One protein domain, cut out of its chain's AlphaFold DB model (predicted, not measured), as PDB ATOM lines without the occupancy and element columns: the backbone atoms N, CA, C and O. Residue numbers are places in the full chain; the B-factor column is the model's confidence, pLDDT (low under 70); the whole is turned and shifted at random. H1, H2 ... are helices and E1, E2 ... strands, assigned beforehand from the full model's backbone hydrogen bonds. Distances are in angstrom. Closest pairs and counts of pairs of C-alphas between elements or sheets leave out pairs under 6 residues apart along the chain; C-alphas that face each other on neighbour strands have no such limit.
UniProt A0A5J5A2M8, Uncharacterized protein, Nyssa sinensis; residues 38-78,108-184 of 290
ATOM      1  N   ILE A  38      34.690  24.426 -39.041       69.38
ATOM      2  CA  ILE A  38      34.257  25.823 -39.078       69.38
ATOM      3  C   ILE A  38      35.194  26.567 -40.021       69.38
ATOM      4  O   ILE A  38      36.355  26.821 -39.693       69.38
ATOM      5  N   LEU A  39      34.670  26.907 -41.197       64.31
ATOM      6  CA  LEU A  39      35.337  27.768 -42.162       64.31
ATOM      7  C   LEU A  39      35.088  29.228 -41.780       64.31
ATOM      8  O   LEU A  39      33.956  29.709 -41.842       64.31
ATOM      9  N   MET A  40      36.140  29.947 -41.402       75.06
ATOM     10  CA  MET A  40      36.086  31.390 -41.192       75.06
ATOM     11  C   MET A  40      36.889  32.089 -42.281       75.06
ATOM     12  O   MET A  40      38.112  31.983 -42.347       75.06
ATOM     13  N   GLN A  41      36.191  32.827 -43.135       72.38
ATOM     14  CA  GLN A  41      36.785  33.587 -44.228       72.38
ATOM     15  C   GLN A  41      36.828  35.067 -43.847       72.38
ATOM     16  O   GLN A  41      35.804  35.666 -43.513       72.38
ATOM     17  N   ARG A  42      38.010  35.683 -43.914       75.88
ATOM     18  CA  ARG A  42      38.192  37.114 -43.673       75.88
ATOM     19  C   ARG A  42      38.989  37.746 -44.798       75.88
ATOM     20  O   ARG A  42      40.059  37.274 -45.157       75.88
ATOM     21  N   ARG A  43      38.507  38.881 -45.293       74.69
ATOM     22  CA  ARG A  43      39.253  39.745 -46.212       74.69
ATOM     23  C   ARG A  43      39.871  40.887 -45.418       74.69
ATOM     24  O   ARG A  43      39.185  41.552 -44.640       74.69
ATOM     25  N   SER A  44      41.168  41.097 -45.572       70.31
ATOM     26  CA  SER A  44      41.887  42.253 -45.050       70.31
ATOM     27  C   SER A  44      42.510  43.025 -46.206       70.31
ATOM     28  O   SER A  44      42.836  42.463 -47.245       70.31
ATOM     29  N   PHE A  45      42.650  44.335 -46.042       68.12
ATOM     30  CA  PHE A  45      43.309  45.188 -47.025       68.12
ATOM     31  C   PHE A  45      44.605  45.701 -46.417       68.12
ATOM     32  O   PHE A  45      44.597  46.253 -45.313       68.12
ATOM     33  N   SER A  46      45.716  45.511 -47.119       73.06
ATOM     34  CA  SER A  46      47.001  46.075 -46.720       73.06
ATOM     35  C   SER A  46      47.049  47.585 -46.992       73.06
ATOM     36  O   SER A  46      46.232  48.133 -47.737       73.06
ATOM     37  N   ALA A  47      48.047  48.271 -46.426       56.16
ATOM     38  CA  ALA A  47      48.276  49.696 -46.681       56.16
ATOM     39  C   ALA A  47      48.527  50.014 -48.170       56.16
ATOM     40  O   ALA A  47      48.219  51.116 -48.614       56.16
ATOM     41  N   CYS A  48      49.020  49.044 -48.951       72.56
ATOM     42  CA  CYS A  48      49.191  49.166 -50.400       72.56
ATOM     43  C   CYS A  48      47.928  48.808 -51.208       72.56
ATOM     44  O   CYS A  48      47.995  48.678 -52.427       72.56
ATOM     45  N   GLY A  49      46.778  48.636 -50.547       76.75
ATOM     46  CA  GLY A  49      45.497  48.353 -51.193       76.75
ATOM     47  C   GLY A  49      45.365  46.931 -51.738       76.75
ATOM     48  O   GLY A  49      44.413  46.655 -52.463       76.75
ATOM     49  N   ARG A  50      46.291  46.022 -51.403       79.62
ATOM     50  CA  ARG A  50      46.180  44.610 -51.787       79.62
ATOM     51  C   ARG A  50      45.214  43.906 -50.840       79.62
ATOM     52  O   ARG A  50      45.379  43.963 -49.621       79.62
ATOM     53  N   GLU A  51      44.209  43.255 -51.414       82.12
ATOM     54  CA  GLU A  51      43.287  42.392 -50.677       82.12
ATOM     55  C   GLU A  51      44.008  41.085 -50.330       82.12
ATOM     56  O   GLU A  51      44.575  40.418 -51.193       82.12
ATOM     57  N   THR A  52      44.029  40.745 -49.048       80.06
ATOM     58  CA  THR A  52      44.524  39.472 -48.532       80.06
ATOM     59  C   THR A  52      43.345  38.714 -47.955       80.06
ATOM     60  O   THR A  52      42.617  39.218 -47.100       80.06
ATOM     61  N   GLU A  53      43.143  37.497 -48.436       78.44
ATOM     62  CA  GLU A  53      42.086  36.625 -47.957       78.44
ATOM     63  C   GLU A  53      42.669  35.626 -46.960       78.44
ATOM     64  O   GLU A  53      43.436  34.737 -47.310       78.44
ATOM     65  N   VAL A  54      42.318  35.776 -45.690       76.19
ATOM     66  CA  VAL A  54      42.709  34.845 -44.636       76.19
ATOM     67  C   VAL A  54      41.560  33.869 -44.423       76.19
ATOM     68  O   VAL A  54      40.463  34.267 -44.025       76.19
ATOM     69  N   ILE A  55      41.816  32.591 -44.686       76.88
ATOM     70  CA  ILE A  55      40.857  31.507 -44.483       76.88
ATOM     71  C   ILE A  55      41.334  30.680 -43.296       76.88
ATOM     72  O   ILE A  55      42.274  29.906 -43.412       76.88
ATOM     73  N   ILE A  56      40.687  30.836 -42.148       82.44
ATOM     74  CA  ILE A  56      40.981  30.039 -40.958       82.44
ATOM     75  C   ILE A  56      40.024  28.852 -40.962       82.44
ATOM     76  O   ILE A  56      38.806  29.033 -40.941       82.44
ATOM     77  N   MET A  57      40.567  27.639 -40.989       79.94
ATOM     78  CA  MET A  57      39.780  26.418 -40.835       79.94
ATOM     79  C   MET A  57      40.023  25.850 -39.450       79.94
ATOM     80  O   MET A  57      41.129  25.429 -39.130       79.94
ATOM     81  N   VAL A  58      38.986  25.844 -38.621       76.44
ATOM     82  CA  VAL A  58      39.060  25.253 -37.286       76.44
ATOM     83  C   VAL A  58      38.470  23.849 -37.350       76.44
ATOM     84  O   VAL A  58      37.275  23.686 -37.607       76.44
ATOM     85  N   HIS A  59      39.307  22.840 -37.108       71.25
ATOM     86  CA  HIS A  59      38.875  21.453 -36.962       71.25
ATOM     87  C   HIS A  59      38.520  21.186 -35.500       71.25
ATOM     88  O   HIS A  59      39.390  21.036 -34.647       71.25
ATOM     89  N   LEU A  60      37.227  21.111 -35.194       65.19
ATOM     90  CA  LEU A  60      36.770  20.795 -33.845       65.19
ATOM     91  C   LEU A  60      36.657  19.280 -33.707       65.19
ATOM     92  O   LEU A  60      35.593  18.703 -33.910       65.19
ATOM     93  N   LYS A  61      37.775  18.625 -33.386       54.53
ATOM     94  CA  LYS A  61      37.816  17.159 -33.280       54.53
ATOM     95  C   LYS A  61      36.999  16.636 -32.090       54.53
ATOM     96  O   LYS A  61      36.382  15.588 -32.234       54.53
ATOM     97  N   LYS A  62      36.960  17.366 -30.962       53.38
ATOM     98  CA  LYS A  62      36.206  17.019 -29.735       53.38
ATOM     99  C   LYS A  62      35.912  18.238 -28.826       53.38
ATOM    100  O   LYS A  62      36.047  18.168 -27.614       53.38
ATOM    101  N   ALA A  63      35.551  19.403 -29.373       51.62
ATOM    102  CA  ALA A  63      35.210  20.544 -28.511       51.62
ATOM    103  C   ALA A  63      33.762  20.425 -27.989       51.62
ATOM    104  O   ALA A  63      32.855  20.226 -28.804       51.62
ATOM    105  N   PRO A  64      33.496  20.621 -26.679       52.94
ATOM    106  CA  PRO A  64      32.135  20.735 -26.169       52.94
ATOM    107  C   PRO A  64      31.361  21.795 -26.960       52.94
ATOM    108  O   PRO A  64      31.887  22.872 -27.252       52.94
ATOM    109  N   SER A  65      30.092  21.530 -27.271       53.41
ATOM    110  CA  SER A  65      29.230  22.414 -28.078       53.41
ATOM    111  C   SER A  65      29.155  23.863 -27.564       53.41
ATOM    112  O   SER A  65      28.882  24.788 -28.324       53.41
ATOM    113  N   ARG A  66      29.455  24.099 -26.281       47.50
ATOM    114  CA  ARG A  66      29.544  25.441 -25.683       47.50
ATOM    115  C   ARG A  66      30.801  26.226 -26.094       47.50
ATOM    116  O   ARG A  66      30.738  27.454 -26.168       47.50
ATOM    117  N   SER A  67      31.914  25.553 -26.381       55.59
ATOM    118  CA  SER A  67      33.183  26.182 -26.777       55.59
ATOM    119  C   SER A  67      33.145  26.661 -28.228       55.59
ATOM    120  O   SER A  67      33.572  27.779 -28.512       55.59
ATOM    121  N   SER A  68      32.530  25.891 -29.132       54.56
ATOM    122  CA  SER A  68      32.354  26.283 -30.540       54.56
ATOM    123  C   SER A  68      31.493  27.544 -30.692       54.56
ATOM    124  O   SER A  68      31.838  28.453 -31.449       54.56
ATOM    125  N   VAL A  69      30.417  27.655 -29.906       54.28
ATOM    126  CA  VAL A  69      29.545  28.840 -29.878       54.28
ATOM    127  C   VAL A  69      30.293  30.066 -29.350       54.28
ATOM    128  O   VAL A  69      30.149  31.155 -29.904       54.28
ATOM    129  N   ARG A  70      31.126  29.912 -28.311       56.81
ATOM    130  CA  ARG A  70      31.928  31.019 -27.761       56.81
ATOM    131  C   ARG A  70      32.995  31.507 -28.736       56.81
ATOM    132  O   ARG A  70      33.123  32.714 -28.902       56.81
ATOM    133  N   ILE A  71      33.700  30.602 -29.412       54.25
ATOM    134  CA  ILE A  71      34.726  30.950 -30.404       54.25
ATOM    135  C   ILE A  71      34.092  31.745 -31.549       54.25
ATOM    136  O   ILE A  71      34.487  32.882 -31.806       54.25
ATOM    137  N   THR A  72      33.037  31.211 -32.166       53.84
ATOM    138  CA  THR A  72      32.315  31.891 -33.253       53.84
ATOM    139  C   THR A  72      31.789  33.259 -32.812       53.84
ATOM    140  O   THR A  72      31.884  34.234 -33.560       53.84
ATOM    141  N   LYS A  73      31.300  33.373 -31.570       51.16
ATOM    142  CA  LYS A  73      30.811  34.632 -30.990       51.16
ATOM    143  C   LYS A  73      31.931  35.656 -30.751       51.16
ATOM    144  O   LYS A  73      31.746  36.829 -31.058       51.16
ATOM    145  N   CYS A  74      33.101  35.240 -30.266       50.62
ATOM    146  CA  CYS A  74      34.259  36.123 -30.088       50.62
ATOM    147  C   CYS A  74      34.776  36.681 -31.421       50.62
ATOM    148  O   CYS A  74      35.165  37.846 -31.485       50.62
ATOM    149  N   PHE A  75      34.750  35.892 -32.497       52.22
ATOM    150  CA  PHE A  75      35.170  36.369 -33.818       52.22
ATOM    151  C   PHE A  75      34.121  37.271 -34.485       52.22
ATOM    152  O   PHE A  75      34.479  38.286 -35.083       52.22
ATOM    153  N   THR A  76      32.830  36.973 -34.328       49.66
ATOM    154  CA  THR A  76      31.746  37.797 -34.897       49.66
ATOM    155  C   THR A  76      31.572  39.138 -34.181       49.66
ATOM    156  O   THR A  76      31.455  40.159 -34.852       49.66
ATOM    157  N   ILE A  77      31.626  39.184 -32.843       46.56
ATOM    158  CA  ILE A  77      31.462  40.435 -32.071       46.56
ATOM    159  C   ILE A  77      32.626  41.409 -32.296       46.56
ATOM    160  O   ILE A  77      32.424  42.620 -32.323       46.56
ATOM    161  N   ASN A  78      33.838  40.897 -32.513       44.69
ATOM    162  CA  ASN A  78      35.030  41.723 -32.728       44.69
ATOM    163  C   ASN A  78      35.214  42.170 -34.187       44.69
ATOM    164  O   ASN A  78      36.264  42.708 -34.547       44.69
ATOM    165  N   LEU A 108      55.854  64.627 -49.344       71.00
ATOM    166  CA  LEU A 108      54.898  63.524 -49.213       71.00
ATOM    167  C   LEU A 108      55.594  62.159 -49.221       71.00
ATOM    168  O   LEU A 108      55.245  61.294 -48.423       71.00
ATOM    169  N   GLU A 109      56.616  62.001 -50.061       76.00
ATOM    170  CA  GLU A 109      57.380  60.754 -50.180       76.00
ATOM    171  C   GLU A 109      58.173  60.433 -48.898       76.00
ATOM    172  O   GLU A 109      58.193  59.294 -48.434       76.00
ATOM    173  N   VAL A 110      58.752  61.454 -48.254       79.62
ATOM    174  CA  VAL A 110      59.479  61.296 -46.981       79.62
ATOM    175  C   VAL A 110      58.538  60.942 -45.823       79.62
ATOM    176  O   VAL A 110      58.910  60.145 -44.962       79.62
ATOM    177  N   ASP A 111      57.322  61.491 -45.782       80.50
ATOM    178  CA  ASP A 111      56.344  61.155 -44.738       80.50
ATOM    179  C   ASP A 111      55.799  59.725 -44.909       80.50
ATOM    180  O   ASP A 111      55.623  58.997 -43.933       80.50
ATOM    181  N   GLU A 112      55.579  59.266 -46.144       80.25
ATOM    182  CA  GLU A 112      55.178  57.879 -46.407       80.25
ATOM    183  C   GLU A 112      56.276  56.869 -46.066       80.25
ATOM    184  O   GLU A 112      55.972  55.816 -45.497       80.25
ATOM    185  N   LEU A 113      57.542  57.210 -46.322       83.94
ATOM    186  CA  LEU A 113      58.682  56.371 -45.959       83.94
ATOM    187  C   LEU A 113      58.822  56.215 -44.437       83.94
ATOM    188  O   LEU A 113      58.941  55.089 -43.955       83.94
ATOM    189  N   HIS A 114      58.724  57.307 -43.671       81.44
ATOM    190  CA  HIS A 114      58.750  57.231 -42.204       81.44
ATOM    191  C   HIS A 114      57.567  56.417 -41.652       81.44
ATOM    192  O   HIS A 114      57.743  55.607 -40.744       81.44
ATOM    193  N   ARG A 115      56.364  56.538 -42.239       79.00
ATOM    194  CA  ARG A 115      55.200  55.717 -41.842       79.00
ATOM    195  C   ARG A 115      55.413  54.223 -42.088       79.00
ATOM    196  O   ARG A 115      54.883  53.414 -41.324       79.00
ATOM    197  N   ALA A 116      56.095  53.863 -43.175       78.00
ATOM    198  CA  ALA A 116      56.415  52.475 -43.479       78.00
ATOM    199  C   ALA A 116      57.441  51.929 -42.477       78.00
ATOM    200  O   ALA A 116      57.230  50.850 -41.933       78.00
ATOM    201  N   GLN A 117      58.479  52.709 -42.160       86.12
ATOM    202  CA  GLN A 117      59.501  52.341 -41.175       86.12
ATOM    203  C   GLN A 117      58.917  52.128 -39.771       86.12
ATOM    204  O   GLN A 117      59.213  51.114 -39.146       86.12
ATOM    205  N   ASP A 118      58.018  53.005 -39.311       83.88
ATOM    206  CA  ASP A 118      57.354  52.857 -38.007       83.88
ATOM    207  C   ASP A 118      56.493  51.585 -37.913       83.88
ATOM    208  O   ASP A 118      56.390  50.984 -36.844       83.88
ATOM    209  N   MET A 119      55.845  51.170 -39.011       79.50
ATOM    210  CA  MET A 119      55.085  49.913 -39.014       79.50
ATOM    211  C   MET A 119      55.994  48.692 -39.048       79.50
ATOM    212  O   MET A 119      55.712  47.740 -38.331       79.50
ATOM    213  N   VAL A 120      57.067  48.722 -39.841       81.00
ATOM    214  CA  VAL A 120      58.025  47.611 -39.917       81.00
ATOM    215  C   VAL A 120      58.685  47.390 -38.557       81.00
ATOM    216  O   VAL A 120      58.657  46.275 -38.052       81.00
ATOM    217  N   ALA A 121      59.159  48.453 -37.900       81.81
ATOM    218  CA  ALA A 121      59.752  48.355 -36.566       81.81
ATOM    219  C   ALA A 121      58.760  47.825 -35.511       81.81
ATOM    220  O   ALA A 121      59.139  47.082 -34.604       81.81
ATOM    221  N   PHE A 122      57.476  48.183 -35.629       82.62
ATOM    222  CA  PHE A 122      56.418  47.648 -34.773       82.62
ATOM    223  C   PHE A 122      56.160  46.155 -35.029       82.62
ATOM    224  O   PHE A 122      56.021  45.391 -34.074       82.62
ATOM    225  N   GLU A 123      56.105  45.728 -36.292       77.94
ATOM    226  CA  GLU A 123      55.889  44.326 -36.664       77.94
ATOM    227  C   GLU A 123      57.070  43.435 -36.255       77.94
ATOM    228  O   GLU A 123      56.843  42.362 -35.694       77.94
ATOM    229  N   GLU A 124      58.308  43.897 -36.448       82.19
ATOM    230  CA  GLU A 124      59.524  43.194 -36.017       82.19
ATOM    231  C   GLU A 124      59.562  43.031 -34.490       82.19
ATOM    232  O   GLU A 124      59.686  41.913 -33.986       82.19
ATOM    233  N   GLY A 125      59.345  44.115 -33.736       87.06
ATOM    234  CA  GLY A 125      59.336  44.057 -32.270       87.06
ATOM    235  C   GLY A 125      58.209  43.188 -31.698       87.06
ATOM    236  O   GLY A 125      58.383  42.531 -30.668       87.06
ATOM    237  N   PHE A 126      57.054  43.148 -32.365       81.12
ATOM    238  CA  PHE A 126      55.935  42.299 -31.962       81.12
ATOM    239  C   PHE A 126      56.195  40.816 -32.259       81.12
ATOM    240  O   PHE A 126      55.907  39.966 -31.413       81.12
ATOM    241  N   GLY A 127      56.779  40.503 -33.419       80.62
ATOM    242  CA  GLY A 127      57.158  39.141 -33.798       80.62
ATOM    243  C   GLY A 127      58.181  38.525 -32.841       80.62
ATOM    244  O   GLY A 127      57.990  37.396 -32.378       80.62
ATOM    245  N   ASP A 128      59.208  39.286 -32.463       83.06
ATOM    246  CA  ASP A 128      60.225  38.846 -31.500       83.06
ATOM    247  C   ASP A 128      59.624  38.547 -30.123       83.06
ATOM    248  O   ASP A 128      59.997  37.572 -29.463       83.06
ATOM    249  N   ARG A 129      58.664  39.367 -29.683       82.38
ATOM    250  CA  ARG A 129      57.977  39.158 -28.407       82.38
ATOM    251  C   ARG A 129      57.097  37.914 -28.437       82.38
ATOM    252  O   ARG A 129      57.184  37.116 -27.511       82.38
ATOM    253  N   ILE A 130      56.305  37.715 -29.494       80.44
ATOM    254  CA  ILE A 130      55.506  36.490 -29.656       80.44
ATOM    255  C   ILE A 130      56.409  35.263 -29.639       80.44
ATOM    256  O   ILE A 130      56.098  34.296 -28.953       80.44
ATOM    257  N   THR A 131      57.525  35.303 -30.364       76.69
ATOM    258  CA  THR A 131      58.442  34.162 -30.457       76.69
ATOM    259  C   THR A 131      58.997  33.791 -29.082       76.69
ATOM    260  O   THR A 131      58.911  32.632 -28.686       76.69
ATOM    261  N   LYS A 132      59.458  34.777 -28.300       85.62
ATOM    262  CA  LYS A 132      59.936  34.555 -26.924       85.62
ATOM    263  C   LYS A 132      58.863  33.960 -26.015       85.62
ATOM    264  O   LYS A 132      59.137  33.023 -25.272       85.62
ATOM    265  N   GLU A 133      57.646  34.488 -26.080       82.44
ATOM    266  CA  GLU A 133      56.521  34.000 -25.278       82.44
ATOM    267  C   GLU A 133      56.092  32.580 -25.692       82.44
ATOM    268  O   GLU A 133      55.812  31.727 -24.848       82.44
ATOM    269  N   MET A 134      56.119  32.274 -26.993       76.62
ATOM    270  CA  MET A 134      55.857  30.929 -27.506       76.62
ATOM    271  C   MET A 134      56.930  29.921 -27.089       76.62
ATOM    272  O   MET A 134      56.583  28.778 -26.795       76.62
ATOM    273  N   ASP A 135      58.201  30.317 -27.009       79.94
ATOM    274  CA  ASP A 135      59.270  29.452 -26.498       79.94
ATOM    275  C   ASP A 135      59.063  29.117 -25.012       79.94
ATOM    276  O   ASP A 135      59.221  27.961 -24.611       79.94
ATOM    277  N   VAL A 136      58.611  30.082 -24.201       80.19
ATOM    278  CA  VAL A 136      58.236  29.842 -22.795       80.19
ATOM    279  C   VAL A 136      57.069  28.856 -22.697       80.19
ATOM    280  O   VAL A 136      57.101  27.935 -21.876       80.19
ATOM    281  N   LEU A 137      56.050  29.001 -23.551       75.19
ATOM    282  CA  LEU A 137      54.939  28.050 -23.614       75.19
ATOM    283  C   LEU A 137      55.388  26.665 -24.081       75.19
ATOM    284  O   LEU A 137      54.910  25.661 -23.562       75.19
ATOM    285  N   LYS A 138      56.330  26.582 -25.019       75.38
ATOM    286  CA  LYS A 138      56.852  25.307 -25.517       75.38
ATOM    287  C   LYS A 138      57.566  24.516 -24.422       75.38
ATOM    288  O   LYS A 138      57.385  23.309 -24.347       75.38
ATOM    289  N   VAL A 139      58.308  25.190 -23.543       76.44
ATOM    290  CA  VAL A 139      58.943  24.555 -22.373       76.44
ATOM    291  C   VAL A 139      57.899  24.084 -21.353       76.44
ATOM    292  O   VAL A 139      58.076  23.048 -20.716       76.44
ATOM    293  N   LYS A 140      56.791  24.816 -21.196       72.62
ATOM    294  CA  LYS A 140      55.714  24.443 -20.266       72.62
ATOM    295  C   LYS A 140      54.816  23.315 -20.792       72.62
ATOM    296  O   LYS A 140      54.312  22.548 -19.979       72.62
ATOM    297  N   SER A 141      54.652  23.175 -22.110       73.38
ATOM    298  CA  SER A 141      53.748  22.186 -22.729       73.38
ATOM    299  C   SER A 141      54.212  20.735 -22.597       73.38
ATOM    300  O   SER A 141      53.411  19.812 -22.751       73.38
ATOM    301  N   GLU A 142      55.493  20.505 -22.289       79.19
ATOM    302  CA  GLU A 142      56.019  19.162 -22.017       79.19
ATOM    303  C   GLU A 142      55.426  18.547 -20.740       79.19
ATOM    304  O   GLU A 142      55.456  17.327 -20.570       79.19
ATOM    305  N   LYS A 143      54.824  19.368 -19.873       74.94
ATOM    306  CA  LYS A 143      54.035  18.916 -18.730       74.94
ATOM    307  C   LYS A 143      52.562  18.896 -19.132       74.94
ATOM    308  O   LYS A 143      51.972  19.932 -19.425       74.94
ATOM    309  N   LYS A 144      51.987  17.692 -19.216       65.44
ATOM    310  CA  LYS A 144      50.572  17.460 -19.548       65.44
ATOM    311  C   LYS A 144      49.671  17.817 -18.363       65.44
ATOM    312  O   LYS A 144      49.043  16.937 -17.784       65.44
ATOM    313  N   ASP A 145      49.625  19.093 -18.027       81.31
ATOM    314  CA  ASP A 145      48.798  19.594 -16.942       81.31
ATOM    315  C   ASP A 145      47.673  20.438 -17.550       81.31
ATOM    316  O   ASP A 145      47.933  21.292 -18.397       81.31
ATOM    317  N   ASP A 146      46.426  20.237 -17.121       77.62
ATOM    318  CA  ASP A 146      45.267  21.048 -17.547       77.62
ATOM    319  C   ASP A 146      45.472  22.554 -17.250       77.62
ATOM    320  O   ASP A 146      44.879  23.441 -17.867       77.62
ATOM    321  N   GLU A 147      46.399  22.857 -16.340       80.06
ATOM    322  CA  GLU A 147      46.893  24.196 -16.025       80.06
ATOM    323  C   GLU A 147      47.627  24.867 -17.208       80.06
ATOM    324  O   GLU A 147      47.653  26.099 -17.328       80.06
ATOM    325  N   PHE A 148      48.176  24.078 -18.138       79.94
ATOM    326  CA  PHE A 148      48.856  24.566 -19.335       79.94
ATOM    327  C   PHE A 148      47.898  25.278 -20.296       79.94
ATOM    328  O   PHE A 148      48.229  26.349 -20.813       79.94
ATOM    329  N   GLU A 149      46.696  24.736 -20.511       78.12
ATOM    330  CA  GLU A 149      45.710  25.330 -21.422       78.12
ATOM    331  C   GLU A 149      45.199  26.676 -20.887       78.12
ATOM    332  O   GLU A 149      45.155  27.668 -21.623       78.12
ATOM    333  N   ALA A 150      44.908  26.748 -19.582       78.19
ATOM    334  CA  ALA A 150      44.535  27.995 -18.918       78.19
ATOM    335  C   ALA A 150      45.651  29.048 -19.026       78.19
ATOM    336  O   ALA A 150      45.384  30.207 -19.358       78.19
ATOM    337  N   THR A 151      46.907  28.635 -18.832       84.69
ATOM    338  CA  THR A 151      48.081  29.511 -18.967       84.69
ATOM    339  C   THR A 151      48.233  30.040 -20.396       84.69
ATOM    340  O   THR A 151      48.472  31.231 -20.589       84.69
ATOM    341  N   CYS A 152      48.038  29.192 -21.411       81.69
ATOM    342  CA  CYS A 152      48.090  29.609 -22.814       81.69
ATOM    343  C   CYS A 152      47.005  30.636 -23.146       81.69
ATOM    344  O   CYS A 152      47.279  31.622 -23.828       81.69
ATOM    345  N   TYR A 153      45.780  30.431 -22.654       75.88
ATOM    346  CA  TYR A 153      44.676  31.355 -22.899       75.88
ATOM    347  C   TYR A 153      44.938  32.740 -22.295       75.88
ATOM    348  O   TYR A 153      44.707  33.753 -22.961       75.88
ATOM    349  N   VAL A 154      45.448  32.794 -21.059       86.38
ATOM    350  CA  VAL A 154      45.810  34.054 -20.390       86.38
ATOM    351  C   VAL A 154      46.906  34.778 -21.169       86.38
ATOM    352  O   VAL A 154      46.737  35.950 -21.495       86.38
ATOM    353  N   LEU A 155      47.965  34.069 -21.567       84.31
ATOM    354  CA  LEU A 155      49.082  34.664 -22.300       84.31
ATOM    355  C   LEU A 155      48.657  35.226 -23.665       84.31
ATOM    356  O   LEU A 155      48.981  36.358 -24.016       84.31
ATOM    357  N   VAL A 156      47.882  34.456 -24.438       81.62
ATOM    358  CA  VAL A 156      47.370  34.903 -25.743       81.62
ATOM    359  C   VAL A 156      46.472  36.126 -25.576       81.62
ATOM    360  O   VAL A 156      46.549  37.061 -26.376       81.62
ATOM    361  N   LYS A 157      45.636  36.152 -24.533       84.75
ATOM    362  CA  LYS A 157      44.792  37.305 -24.223       84.75
ATOM    363  C   LYS A 157      45.633  38.546 -23.902       84.75
ATOM    364  O   LYS A 157      45.366  39.594 -24.487       84.75
ATOM    365  N   GLU A 158      46.648  38.431 -23.052       86.19
ATOM    366  CA  GLU A 158      47.543  39.544 -22.697       86.19
ATOM    367  C   GLU A 158      48.294  40.092 -23.917       86.19
ATOM    368  O   GLU A 158      48.324  41.303 -24.135       86.19
ATOM    369  N   ILE A 159      48.826  39.211 -24.773       84.25
ATOM    370  CA  ILE A 159      49.501  39.602 -26.021       84.25
ATOM    371  C   ILE A 159      48.539  40.356 -26.949       84.25
ATOM    372  O   ILE A 159      48.908  41.372 -27.544       84.25
ATOM    373  N   LEU A 160      47.292  39.889 -27.076       79.12
ATOM    374  CA  LEU A 160      46.279  40.546 -27.906       79.12
ATOM    375  C   LEU A 160      45.850  41.904 -27.340       79.12
ATOM    376  O   LEU A 160      45.665  42.850 -28.110       79.12
ATOM    377  N   GLU A 161      45.685  42.023 -26.024       86.38
ATOM    378  CA  GLU A 161      45.327  43.281 -25.362       86.38
ATOM    379  C   GLU A 161      46.447  44.320 -25.488       86.38
ATOM    380  O   GLU A 161      46.173  45.476 -25.837       86.38
ATOM    381  N   ASP A 162      47.701  43.902 -25.307       88.12
ATOM    382  CA  ASP A 162      48.871  44.752 -25.511       88.12
ATOM    383  C   ASP A 162      48.983  45.209 -26.973       88.12
ATOM    384  O   ASP A 162      49.073  46.410 -27.244       88.12
ATOM    385  N   TYR A 163      48.837  44.293 -27.936       83.31
ATOM    386  CA  TYR A 163      48.813  44.631 -29.363       83.31
ATOM    387  C   TYR A 163      47.727  45.665 -29.689       83.31
ATOM    388  O   TYR A 163      47.970  46.651 -30.390       83.31
ATOM    389  N   GLN A 164      46.518  45.494 -29.147       83.94
ATOM    390  CA  GLN A 164      45.439  46.467 -29.310       83.94
ATOM    391  C   GLN A 164      45.763  47.818 -28.656       83.94
ATOM    392  O   GLN A 164      45.382  48.865 -29.191       83.94
ATOM    393  N   GLY A 165      46.439  47.826 -27.507       91.44
ATOM    394  CA  GLY A 165      46.945  49.031 -26.847       91.44
ATOM    395  C   GLY A 165      47.932  49.792 -27.730       91.44
ATOM    396  O   GLY A 165      47.731  50.977 -28.020       91.44
ATOM    397  N   GLN A 166      48.937  49.095 -28.256       85.25
ATOM    398  CA  GLN A 166      49.941  49.682 -29.138       85.25
ATOM    399  C   GLN A 166      49.325  50.183 -30.456       85.25
ATOM    400  O   GLN A 166      49.608  51.304 -30.884       85.25
ATOM    401  N   LEU A 167      48.379  49.442 -31.047       81.88
ATOM    402  CA  LEU A 167      47.650  49.872 -32.247       81.88
ATOM    403  C   LEU A 167      46.821  51.146 -31.994       81.88
ATOM    404  O   LEU A 167      46.728  52.019 -32.863       81.88
ATOM    405  N   ARG A 168      46.206  51.276 -30.809       86.38
ATOM    406  CA  ARG A 168      45.494  52.497 -30.390       86.38
ATOM    407  C   ARG A 168      46.455  53.678 -30.248       86.38
ATOM    408  O   ARG A 168      46.151  54.752 -30.771       86.38
ATOM    409  N   SER A 169      47.618  53.470 -29.632       87.69
ATOM    410  CA  SER A 169      48.680  54.480 -29.512       87.69
ATOM    411  C   SER A 169      49.190  54.941 -30.882       87.69
ATOM    412  O   SER A 169      49.224  56.140 -31.163       87.69
ATOM    413  N   LEU A 170      49.467  54.007 -31.799       84.88
ATOM    414  CA  LEU A 170      49.893  54.310 -33.168       84.88
ATOM    415  C   LEU A 170      48.825  55.112 -33.933       84.88
ATOM    416  O   LEU A 170      49.130  56.100 -34.606       84.88
ATOM    417  N   LYS A 171      47.546  54.733 -33.804       82.44
ATOM    418  CA  LYS A 171      46.419  55.481 -34.390       82.44
ATOM    419  C   LYS A 171      46.317  56.898 -33.821       82.44
ATOM    420  O   LYS A 171      46.030  57.824 -34.581       82.44
ATOM    421  N   LEU A 172      46.552  57.079 -32.522       85.06
ATOM    422  CA  LEU A 172      46.547  58.393 -31.883       85.06
ATOM    423  C   LEU A 172      47.715  59.259 -32.372       85.06
ATOM    424  O   LEU A 172      47.474  60.381 -32.815       85.06
ATOM    425  N   LYS A 173      48.943  58.723 -32.407       84.56
ATOM    426  CA  LYS A 173      50.117  59.403 -32.985       84.56
ATOM    427  C   LYS A 173      49.851  59.858 -34.423       84.56
ATOM    428  O   LYS A 173      50.100  61.013 -34.759       84.56
ATOM    429  N   ARG A 174      49.230  59.007 -35.251       82.31
ATOM    430  CA  ARG A 174      48.828  59.365 -36.626       82.31
ATOM    431  C   ARG A 174      47.814  60.507 -36.682       82.31
ATOM    432  O   ARG A 174      47.906  61.347 -37.572       82.31
ATOM    433  N   ARG A 175      46.843  60.554 -35.765       81.06
ATOM    434  CA  ARG A 175      45.885  61.672 -35.691       81.06
ATOM    435  C   ARG A 175      46.576  62.975 -35.301       81.06
ATOM    436  O   ARG A 175      46.273  64.003 -35.900       81.06
ATOM    437  N   ILE A 176      47.526  62.921 -34.365       82.75
ATOM    438  CA  ILE A 176      48.326  64.079 -33.940       82.75
ATOM    439  C   ILE A 176      49.159  64.618 -35.107       82.75
ATOM    440  O   ILE A 176      49.044  65.797 -35.429       82.75
ATOM    441  N   LEU A 177      49.908  63.757 -35.802       80.69
ATOM    442  CA  LEU A 177      50.744  64.155 -36.943       80.69
ATOM    443  C   LEU A 177      49.936  64.761 -38.101       80.69
ATOM    444  O   LEU A 177      50.418  65.648 -38.795       80.69
ATOM    445  N   ARG A 178      48.680  64.339 -38.287       80.50
ATOM    446  CA  ARG A 178      47.776  64.912 -39.302       80.50
ATOM    447  C   ARG A 178      47.108  66.222 -38.874       80.50
ATOM    448  O   ARG A 178      46.245  66.714 -39.597       80.50
ATOM    449  N   GLY A 179      47.409  66.745 -37.683       88.88
ATOM    450  CA  GLY A 179      46.686  67.881 -37.104       88.88
ATOM    451  C   GLY A 179      45.206  67.580 -36.820       88.88
ATOM    452  O   GLY A 179      44.417  68.494 -36.591       88.88
ATOM    453  N   GLN A 180      44.814  66.302 -36.821       80.00
ATOM    454  CA  GLN A 180      43.449  65.814 -36.598       80.00
ATOM    455  C   GLN A 180      43.205  65.505 -35.115       80.00
ATOM    456  O   GLN A 180      42.584  64.496 -34.766       80.00
ATOM    457  N   VAL A 181      43.722  66.349 -34.223       68.06
ATOM    458  CA  VAL A 181      43.465  66.208 -32.787       68.06
ATOM    459  C   VAL A 181      42.072  66.773 -32.490       68.06
ATOM    460  O   VAL A 181      41.786  67.908 -32.890       68.06
ATOM    461  N   PRO A 182      41.190  66.018 -31.805       55.97
ATOM    462  CA  PRO A 182      39.916  66.543 -31.327       55.97
ATOM    463  C   PRO A 182      40.128  67.851 -30.558       55.97
ATOM    464  O   PRO A 182      41.056  67.954 -29.753       55.97
ATOM    465  N   SER A 183      39.269  68.847 -30.788       58.31
ATOM    466  CA  SER A 183      39.369  70.190 -30.188       58.31
ATOM    467  C   SER A 183      39.433  70.194 -28.656       58.31
ATOM    468  O   SER A 183      39.900  71.171 -28.079       58.31
ATOM    469  N   VAL A 184      39.043  69.090 -28.014       55.81
ATOM    470  CA  VAL A 184      39.110  68.859 -26.564       55.81
ATOM    471  C   VAL A 184      40.538  68.995 -26.001       55.81
ATOM    472  O   VAL A 184      40.696  69.339 -24.840       55.81
TER     473      VAL A 184
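AT A GLANCE: This is residues 38 to 78 and 108 to 184 of the 290 residues of an uncharacterized protein of Nyssa sinensis (UniProt A0A5J5A2M8). A long helical hairpin, H2 and H3, makes the length of the model, and alongside it, across a gap, runs a smaller part: the strand hairpin E1 and E2 with the short helix H1 folded back near E1. The five elements run roughly along one axis. The printed part has 118 residues with two named strands and three named helices, in the order E1, E2, H1, H2, H3; the sheet, E1 - E2, is antiparallel and the class is mostly helix. The whole is loose, with a radius of gyration of the C-alphas of 18.8 A, and elongated, spanning 54 by 33 by 30 A.

HOW THE PARTS SIT: Begin with E1, residues 38 to 45, and E2, residues 51 to 59, an antiparallel hairpin at 162 degrees; look for N 40 and O 56, 2.9 A apart, and N 54 and O 42, 2.8 A, both within hydrogen-bond range. Next comes H1, residues 65 to 77; it and E1 are near each other, with 5 pairs of C-alphas within 10 A. Beyond the cut, H2, residues 108 to 141, and H3, residues 146 to 177, form a helical hairpin, opposite ways at a shallow tilt of 11 degrees. They touch through residues 126 to 141 and 148 to 163 alone; their closest C-alphas, of Ser 141 and Phe 148, are 6.4 A apart. Both strands and H1 are apart from H2 and H3. Every O i to N i+4 pair is within hydrogen-bond range in H2, 8 of 9 in H1 and 27 of 28 in H3.

IN THESE COORDINATES: Find C-alpha 38 at (34.257, 25.823, -39.078), where E1 begins its 22.8 A; E2 covers 25.4 A and H1 18.6 A. From C-alpha 108 at (54.898, 63.524, -49.213), H2 runs 49.1 A. H3 runs 47.6 A to C-alpha 177 at (50.744, 64.155, -36.943).

THE WHOLE: The farthest C-alphas, of Leu 108 and Lys 144, are 55.0 A apart. Residues 79 to 107 are not printed, and C-alphas 78 and 108 are 33.8 A apart across the cut. No link printed whole is long. The mean pLDDT of the printed part is 74.6; look for values under 70 at residues 60 to 78 and 181 to 184, among others.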